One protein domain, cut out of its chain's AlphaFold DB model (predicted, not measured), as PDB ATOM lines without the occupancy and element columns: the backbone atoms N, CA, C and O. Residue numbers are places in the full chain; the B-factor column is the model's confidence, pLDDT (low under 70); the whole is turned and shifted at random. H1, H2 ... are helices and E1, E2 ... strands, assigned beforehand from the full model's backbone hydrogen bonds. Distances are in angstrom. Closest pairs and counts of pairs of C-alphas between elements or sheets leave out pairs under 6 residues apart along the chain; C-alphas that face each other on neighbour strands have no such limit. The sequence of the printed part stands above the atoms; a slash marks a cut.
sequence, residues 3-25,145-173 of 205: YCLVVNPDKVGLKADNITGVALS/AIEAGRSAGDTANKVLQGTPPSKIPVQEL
ATOM      1  N   TYR A   3     211.107 249.515 246.673       89.94
ATOM      2  CA  TYR A   3     209.756 249.894 246.245       89.94
ATOM      3  C   TYR A   3     209.234 248.971 245.136       89.94
ATOM      4  O   TYR A   3     210.003 248.311 244.437       89.94
ATOM      5  N   CYS A   4     207.915 248.952 244.947       87.69
ATOM      6  CA  CYS A   4     207.253 248.176 243.904       87.69
ATOM      7  C   CYS A   4     206.119 248.996 243.279       87.69
ATOM      8  O   CYS A   4     205.357 249.634 244.003       87.69
ATOM      9  N   LEU A   5     206.016 248.968 241.946       81.75
ATOM     10  CA  LEU A   5     204.968 249.628 241.155       81.75
ATOM     11  C   LEU A   5     204.880 251.149 241.362       81.75
ATOM     12  O   LEU A   5     203.792 251.725 241.354       81.75
ATOM     13  N   VAL A   6     206.024 251.820 241.502       74.88
ATOM     14  CA  VAL A   6     206.049 253.286 241.599       74.88
ATOM     15  C   VAL A   6     206.155 253.914 240.213       74.88
ATOM     16  O   VAL A   6     207.049 253.574 239.438       74.88
ATOM     17  N   VAL A   7     205.250 254.847 239.903       70.25
ATOM     18  CA  VAL A   7     205.294 255.649 238.671       70.25
ATOM     19  C   VAL A   7     206.417 256.676 238.785       70.25
ATOM     20  O   VAL A   7     206.401 257.490 239.703       70.25
ATOM     21  N   ASN A   8     207.359 256.671 237.835       68.38
ATOM     22  CA  ASN A   8     208.484 257.617 237.769       68.38
ATOM     23  C   ASN A   8     209.205 257.800 239.125       68.38
ATOM     24  O   ASN A   8     209.185 258.907 239.669       68.38
ATOM     25  N   PRO A   9     209.845 256.752 239.677       74.75
ATOM     26  CA  PRO A   9     210.454 256.781 241.012       74.75
ATOM     27  C   PRO A   9     211.404 257.974 241.221       74.75
ATOM     28  O   PRO A   9     211.337 258.635 242.256       74.75
ATOM     29  N   ASP A  10     212.190 258.340 240.205       77.12
ATOM     30  CA  ASP A  10     213.061 259.522 240.230       77.12
ATOM     31  C   ASP A  10     212.301 260.832 240.514       77.12
ATOM     32  O   ASP A  10     212.786 261.680 241.260       77.12
ATOM     33  N   LYS A  11     211.096 261.004 239.954       70.19
ATOM     34  CA  LYS A  11     210.291 262.229 240.114       70.19
ATOM     35  C   LYS A  11     209.601 262.328 241.471       70.19
ATOM     36  O   LYS A  11     209.257 263.429 241.886       70.19
ATOM     37  N   VAL A  12     209.403 261.203 242.155       76.00
ATOM     38  CA  VAL A  12     208.793 261.153 243.494       76.00
ATOM     39  C   VAL A  12     209.839 261.034 244.610       76.00
ATOM     40  O   VAL A  12     209.511 260.676 245.737       76.00
ATOM     41  N   GLY A  13     211.106 261.341 244.308       80.62
ATOM     42  CA  GLY A  13     212.186 261.391 245.296       80.62
ATOM     43  C   GLY A  13     212.771 260.028 245.674       80.62
ATOM     44  O   GLY A  13     213.514 259.932 246.647       80.62
ATOM     45  N   LEU A  14     212.488 258.967 244.913       83.94
ATOM     46  CA  LEU A  14     213.012 257.619 245.162       83.94
ATOM     47  C   LEU A  14     214.360 257.382 244.471       83.94
ATOM     48  O   LEU A  14     214.573 256.347 243.839       83.94
ATOM     49  N   LYS A  15     215.273 258.347 244.613       83.06
ATOM     50  CA  LYS A  15     216.626 258.311 244.053       83.06
ATOM     51  C   LYS A  15     217.654 258.583 245.149       83.06
ATOM     52  O   LYS A  15     217.980 259.731 245.428       83.06
ATOM     53  N   ALA A  16     218.133 257.517 245.785       88.00
ATOM     54  CA  ALA A  16     219.204 257.560 246.780       88.00
ATOM     55  C   ALA A  16     219.927 256.207 246.859       88.00
ATOM     56  O   ALA A  16     219.368 255.181 246.476       88.00
ATOM     57  N   ASP A  17     221.143 256.190 247.409       90.19
ATOM     58  CA  ASP A  17     222.016 255.002 247.455       90.19
ATOM     59  C   ASP A  17     221.429 253.815 248.233       90.19
ATOM     60  O   ASP A  17     221.809 252.660 248.034       90.19
ATOM     61  N   ASN A  18     220.486 254.089 249.133       91.81
ATOM     62  CA  ASN A  18     219.776 253.090 249.920       91.81
ATOM     63  C   ASN A  18     218.397 252.725 249.333       91.81
ATOM     64  O   ASN A  18     217.606 252.066 250.021       91.81
ATOM     65  N   ILE A  19     218.091 253.132 248.095       92.62
ATOM     66  CA  ILE A  19     216.806 252.913 247.417       92.62
ATOM     67  C   ILE A  19     217.024 252.152 246.102       92.62
ATOM     68  O   ILE A  19     217.842 252.528 245.273       92.62
ATOM     69  N   THR A  20     216.252 251.088 245.901       93.31
ATOM     70  CA  THR A  20     216.121 250.365 244.624       93.31
ATOM     71  C   THR A  20     214.682 249.844 244.501       93.31
ATOM     72  O   THR A  20     213.883 250.027 245.426       93.31
ATOM     73  N   GLY A  21     214.303 249.209 243.392       90.38
ATOM     74  CA  GLY A  21     212.959 248.651 243.260       90.38
ATOM     75  C   GLY A  21     212.519 248.323 241.842       90.38
ATOM     76  O   GLY A  21     213.333 248.193 240.928       90.38
ATOM     77  N   VAL A  22     211.201 248.185 241.695       85.62
ATOM     78  CA  VAL A  22     210.517 247.907 240.426       85.62
ATOM     79  C   VAL A  22     209.667 249.111 240.036       85.62
ATOM     80  O   VAL A  22     208.713 249.464 240.742       85.62
ATOM     81  N   ALA A  23     210.013 249.750 238.921       80.06
ATOM     82  CA  ALA A  23     209.279 250.889 238.386       80.06
ATOM     83  C   ALA A  23     208.006 250.434 237.657       80.06
ATOM     84  O   ALA A  23     207.991 249.429 236.942       80.06
ATOM     85  N   LEU A  24     206.925 251.202 237.811       73.12
ATOM     86  CA  LEU A  24     205.720 251.043 237.004       73.12
ATOM     87  C   LEU A  24     205.930 251.724 235.650       73.12
ATOM     88  O   LEU A  24     205.722 252.931 235.517       73.12
ATOM     89  N   SER A  25     206.307 250.943 234.639       68.56
ATOM     90  CA  SER A  25     206.289 251.364 233.241       68.56
ATOM     91  C   SER A  25     205.140 250.662 232.511       68.56
ATOM     92  O   SER A  25     205.090 249.441 232.396       68.56
ATOM     93  N   ALA A 145     201.097 243.161 238.234       79.25
ATOM     94  CA  ALA A 145     201.395 243.374 239.645       79.25
ATOM     95  C   ALA A 145     201.966 242.126 240.339       79.25
ATOM     96  O   ALA A 145     202.721 242.262 241.301       79.25
ATOM     97  N   ILE A 146     201.628 240.921 239.862       82.50
ATOM     98  CA  ILE A 146     202.168 239.672 240.413       82.50
ATOM     99  C   ILE A 146     203.640 239.565 240.032       82.50
ATOM    100  O   ILE A 146     204.479 239.304 240.893       82.50
ATOM    101  N   GLU A 147     203.960 239.822 238.766       82.81
ATOM    102  CA  GLU A 147     205.343 239.802 238.293       82.81
ATOM    103  C   GLU A 147     206.182 240.915 238.931       82.81
ATOM    104  O   GLU A 147     207.310 240.679 239.362       82.81
ATOM    105  N   ALA A 148     205.603 242.106 239.101       84.62
ATOM    106  CA  ALA A 148     206.239 243.191 239.840       84.62
ATOM    107  C   ALA A 148     206.538 242.799 241.290       84.62
ATOM    108  O   ALA A 148     207.637 243.041 241.784       84.62
ATOM    109  N   GLY A 149     205.580 242.155 241.965       86.88
ATOM    110  CA  GLY A 149     205.755 241.646 243.322       86.88
ATOM    111  C   GLY A 149     206.868 240.603 243.421       86.88
ATOM    112  O   GLY A 149     207.685 240.679 244.337       86.88
ATOM    113  N   ARG A 150     206.951 239.674 242.458       88.12
ATOM    114  CA  ARG A 150     208.044 238.689 242.376       88.12
ATOM    115  C   ARG A 150     209.400 239.363 242.195       88.12
ATOM    116  O   ARG A 150     210.296 239.137 243.000       88.12
ATOM    117  N   SER A 151     209.516 240.264 241.223       88.50
ATOM    118  CA  SER A 151     210.747 241.018 240.955       88.50
ATOM    119  C   SER A 151     211.185 241.877 242.153       88.50
ATOM    120  O   SER A 151     212.377 241.947 242.483       88.50
ATOM    121  N   ALA A 152     210.233 242.480 242.872       91.31
ATOM    122  CA  ALA A 152     210.504 243.207 244.110       91.31
ATOM    123  C   ALA A 152     210.964 242.264 245.235       91.31
ATOM    124  O   ALA A 152     211.898 242.604 245.961       91.31
ATOM    125  N   GLY A 153     210.364 241.076 245.351       93.56
ATOM    126  CA  GLY A 153     210.787 240.028 246.284       93.56
ATOM    127  C   GLY A 153     212.215 239.548 246.019       93.56
ATOM    128  O   GLY A 153     213.030 239.509 246.939       93.56
ATOM    129  N   ASP A 154     212.557 239.286 244.758       93.44
ATOM    130  CA  ASP A 154     213.913 238.906 244.346       93.44
ATOM    131  C   ASP A 154     214.926 240.022 244.626       93.44
ATOM    132  O   ASP A 154     216.043 239.776 245.088       93.44
ATOM    133  N   THR A 155     214.526 241.273 244.390       93.62
ATOM    134  CA  THR A 155     215.328 242.458 244.715       93.62
ATOM    135  C   THR A 155     215.565 242.571 246.220       93.62
ATOM    136  O   THR A 155     216.702 242.765 246.651       93.62
ATOM    137  N   ALA A 156     214.522 242.396 247.033       95.56
ATOM    138  CA  ALA A 156     214.631 242.396 248.487       95.56
ATOM    139  C   ALA A 156     215.531 241.260 248.989       95.56
ATOM    140  O   ALA A 156     216.375 241.496 249.850       95.56
ATOM    141  N   ASN A 157     215.429 240.063 248.409       96.94
ATOM    142  CA  ASN A 157     216.284 238.930 248.757       96.94
ATOM    143  C   ASN A 157     217.774 239.230 248.499       96.94
ATOM    144  O   ASN A 157     218.608 238.968 249.360       96.94
ATOM    145  N   LYS A 158     218.123 239.871 247.371       95.94
ATOM    146  CA  LYS A 158     219.508 240.315 247.098       95.94
ATOM    147  C   LYS A 158     220.028 241.297 248.151       95.94
ATOM    148  O   LYS A 158     221.186 241.196 248.558       95.94
ATOM    149  N   VAL A 159     219.178 242.225 248.600       96.12
ATOM    150  CA  VAL A 159     219.515 243.166 249.681       96.12
ATOM    151  C   VAL A 159     219.723 242.428 251.004       96.12
ATOM    152  O   VAL A 159     220.713 242.680 251.687       96.12
ATOM    153  N   LEU A 160     218.843 241.481 251.345       96.25
ATOM    154  CA  LEU A 160     218.964 240.655 252.554       96.25
ATOM    155  C   LEU A 160     220.224 239.776 252.547       96.25
ATOM    156  O   LEU A 160     220.789 239.513 253.604       96.25
ATOM    157  N   GLN A 161     220.704 239.379 251.368       96.88
ATOM    158  CA  GLN A 161     221.968 238.658 251.183       96.88
ATOM    159  C   GLN A 161     223.209 239.573 251.194       96.88
ATOM    160  O   GLN A 161     224.323 239.100 250.979       96.88
ATOM    161  N   GLY A 162     223.044 240.876 251.446       95.44
ATOM    162  CA  GLY A 162     224.143 241.828 251.619       95.44
ATOM    163  C   GLY A 162     224.525 242.625 250.371       95.44
ATOM    164  O   GLY A 162     225.484 243.395 250.421       95.44
ATOM    165  N   THR A 163     223.793 242.500 249.258       96.44
ATOM    166  CA  THR A 163     224.021 243.365 248.089       96.44
ATOM    167  C   THR A 163     223.491 244.775 248.380       96.44
ATOM    168  O   THR A 163     222.295 244.926 248.641       96.44
ATOM    169  N   PRO A 164     224.317 245.834 248.309       95.38
ATOM    170  CA  PRO A 164     223.844 247.199 248.527       95.38
ATOM    171  C   PRO A 164     222.782 247.606 247.488       95.38
ATOM    172  O   PRO A 164     222.984 247.323 246.303       95.38
ATOM    173  N   PRO A 165     221.701 248.317 247.874       93.94
ATOM    174  CA  PRO A 165     220.683 248.798 246.935       93.94
ATOM    175  C   PRO A 165     221.252 249.590 245.752       93.94
ATOM    176  O   PRO A 165     220.818 249.376 244.627       93.94
ATOM    177  N   SER A 166     222.282 250.413 245.978       94.00
ATOM    178  CA  SER A 166     222.982 251.177 244.934       94.00
ATOM    179  C   SER A 166     223.628 250.322 243.835       94.00
ATOM    180  O   SER A 166     223.913 250.832 242.754       94.00
ATOM    181  N   LYS A 167     223.858 249.025 244.082       94.19
ATOM    182  CA  LYS A 167     224.376 248.070 243.087       94.19
ATOM    183  C   LYS A 167     223.280 247.262 242.391       94.19
ATOM    184  O   LYS A 167     223.591 246.494 241.481       94.19
ATOM    185  N   ILE A 168     222.023 247.399 242.809       92.06
ATOM    186  CA  ILE A 168     220.893 246.705 242.194       92.06
ATOM    187  C   ILE A 168     220.170 247.703 241.287       92.06
ATOM    188  O   ILE A 168     219.548 248.637 241.801       92.06
ATOM    189  N   PRO A 169     220.230 247.532 239.955       89.88
ATOM    190  CA  PRO A 169     219.547 248.436 239.046       89.88
ATOM    191  C   PRO A 169     218.036 248.373 239.272       89.88
ATOM    192  O   PRO A 169     217.480 247.305 239.542       89.88
ATOM    193  N   VAL A 170     217.383 249.525 239.132       87.12
ATOM    194  CA  VAL A 170     215.922 249.601 239.100       87.12
ATOM    195  C   VAL A 170     215.422 248.740 237.946       87.12
ATOM    196  O   VAL A 170     215.889 248.878 236.815       87.12
ATOM    197  N   GLN A 171     214.488 247.841 238.239       82.81
ATOM    198  CA  GLN A 171     213.895 246.973 237.231       82.81
ATOM    199  C   GLN A 171     212.677 247.656 236.606       82.81
ATOM    200  O   GLN A 171     211.811 248.172 237.315       82.81
ATOM    201  N   GLU A 172     212.589 247.623 235.281       73.00
ATOM    202  CA  GLU A 172     211.365 247.956 234.551       73.00
ATOM    203  C   GLU A 172     210.582 246.678 234.243       73.00
ATOM    204  O   GLU A 172     211.160 245.615 234.006       73.00
ATOM    205  N   LEU A 173     209.252 246.766 234.243       66.44
ATOM    206  CA  LEU A 173     208.412 245.619 233.912       66.44
ATOM    207  C   LEU A 173     208.515 245.298 232.422       66.44
ATOM    208  O   LEU A 173     208.028 246.037 231.574       66.44
TER     209      LEU A 173
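Overview. This is residues 3 to 25 and 145 to 173 of the 205 residues of an uncharacterized protein of Acidobacteria bacterium (UniProt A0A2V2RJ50). A long helix, H2, covers one face of a very small sheet of two parallel strands, E1 and E2, while between the strands the printed part loops out past the opposite face through the short helix H1. After H2 the last residues fold back, and residues 171 to 172 run beside E2. The printed part has 52 residues, with two named helices and two named strands that follow along the chain as E1, H1, E2, H2; helices hold 20 and strands 8 of the 28 residues in named elements, and the class is mixed, helices and strands. It is compact, with a radius of gyration of the C-alphas of 10.3 A, and flat, spanning 27 by 25 by 11 A.

Along the chain. Find C-alpha 3 at (209.756, 249.894, 246.245); from there strand E1, residues 3 to 6, runs 6.8 A. Helix H1, residues 9 to 12, covers 5.3 A, and strand E2, residues 20 to 23, covers 9.3 A. Past the cut, look for C-alpha 145 at (201.395, 243.374, 239.645), where helix H2, residues 145 to 160, begins; it runs 22.0 A to C-alpha 160 at (218.964, 240.655, 252.554).

Arrangement. Start at the sheet, where E1 and E2 are parallel neighbours at 22 degrees; N 5 and O 22 are 3.0 A apart and N 3 and O 20 are 3.1 A apart, within hydrogen-bond range. E1, H1 and E2 form a strand-helix-strand unit, two parallel neighbour strands with a helix between them along the chain, and its crossover is right-handed. Ala 152 of H2 is in the closest C-alpha pair with each strand, 5.9 A from Cys 4 of E1 and 6.0 A from Val 22 of E2. The closest C-alphas of H1 and E2 are those of Pro 9 and Ala 23, 6.6 A apart, and H1 and H2 are apart. Residues 22 to 23 of E2 pair with residues 171 to 172, parallel. In H2 every O i to N i+4 pair is within hydrogen-bond range; H1 is too short for such a pair.

Size, cuts and confidence. The C-alphas of Lys 11 and Gln 161 are the two farthest apart, at 28.5 A. Residues 26 to 144 are not printed, and C-alphas 25 and 145 stand 11.3 A apart across this cut. The link from E1 to H1 is tight and that from H1 to E2 short. Residues 161 to 173 hold no named element. In this predicted model the mean pLDDT of the printed part is 86.1, and residues 8, 25 and 173 are under 70.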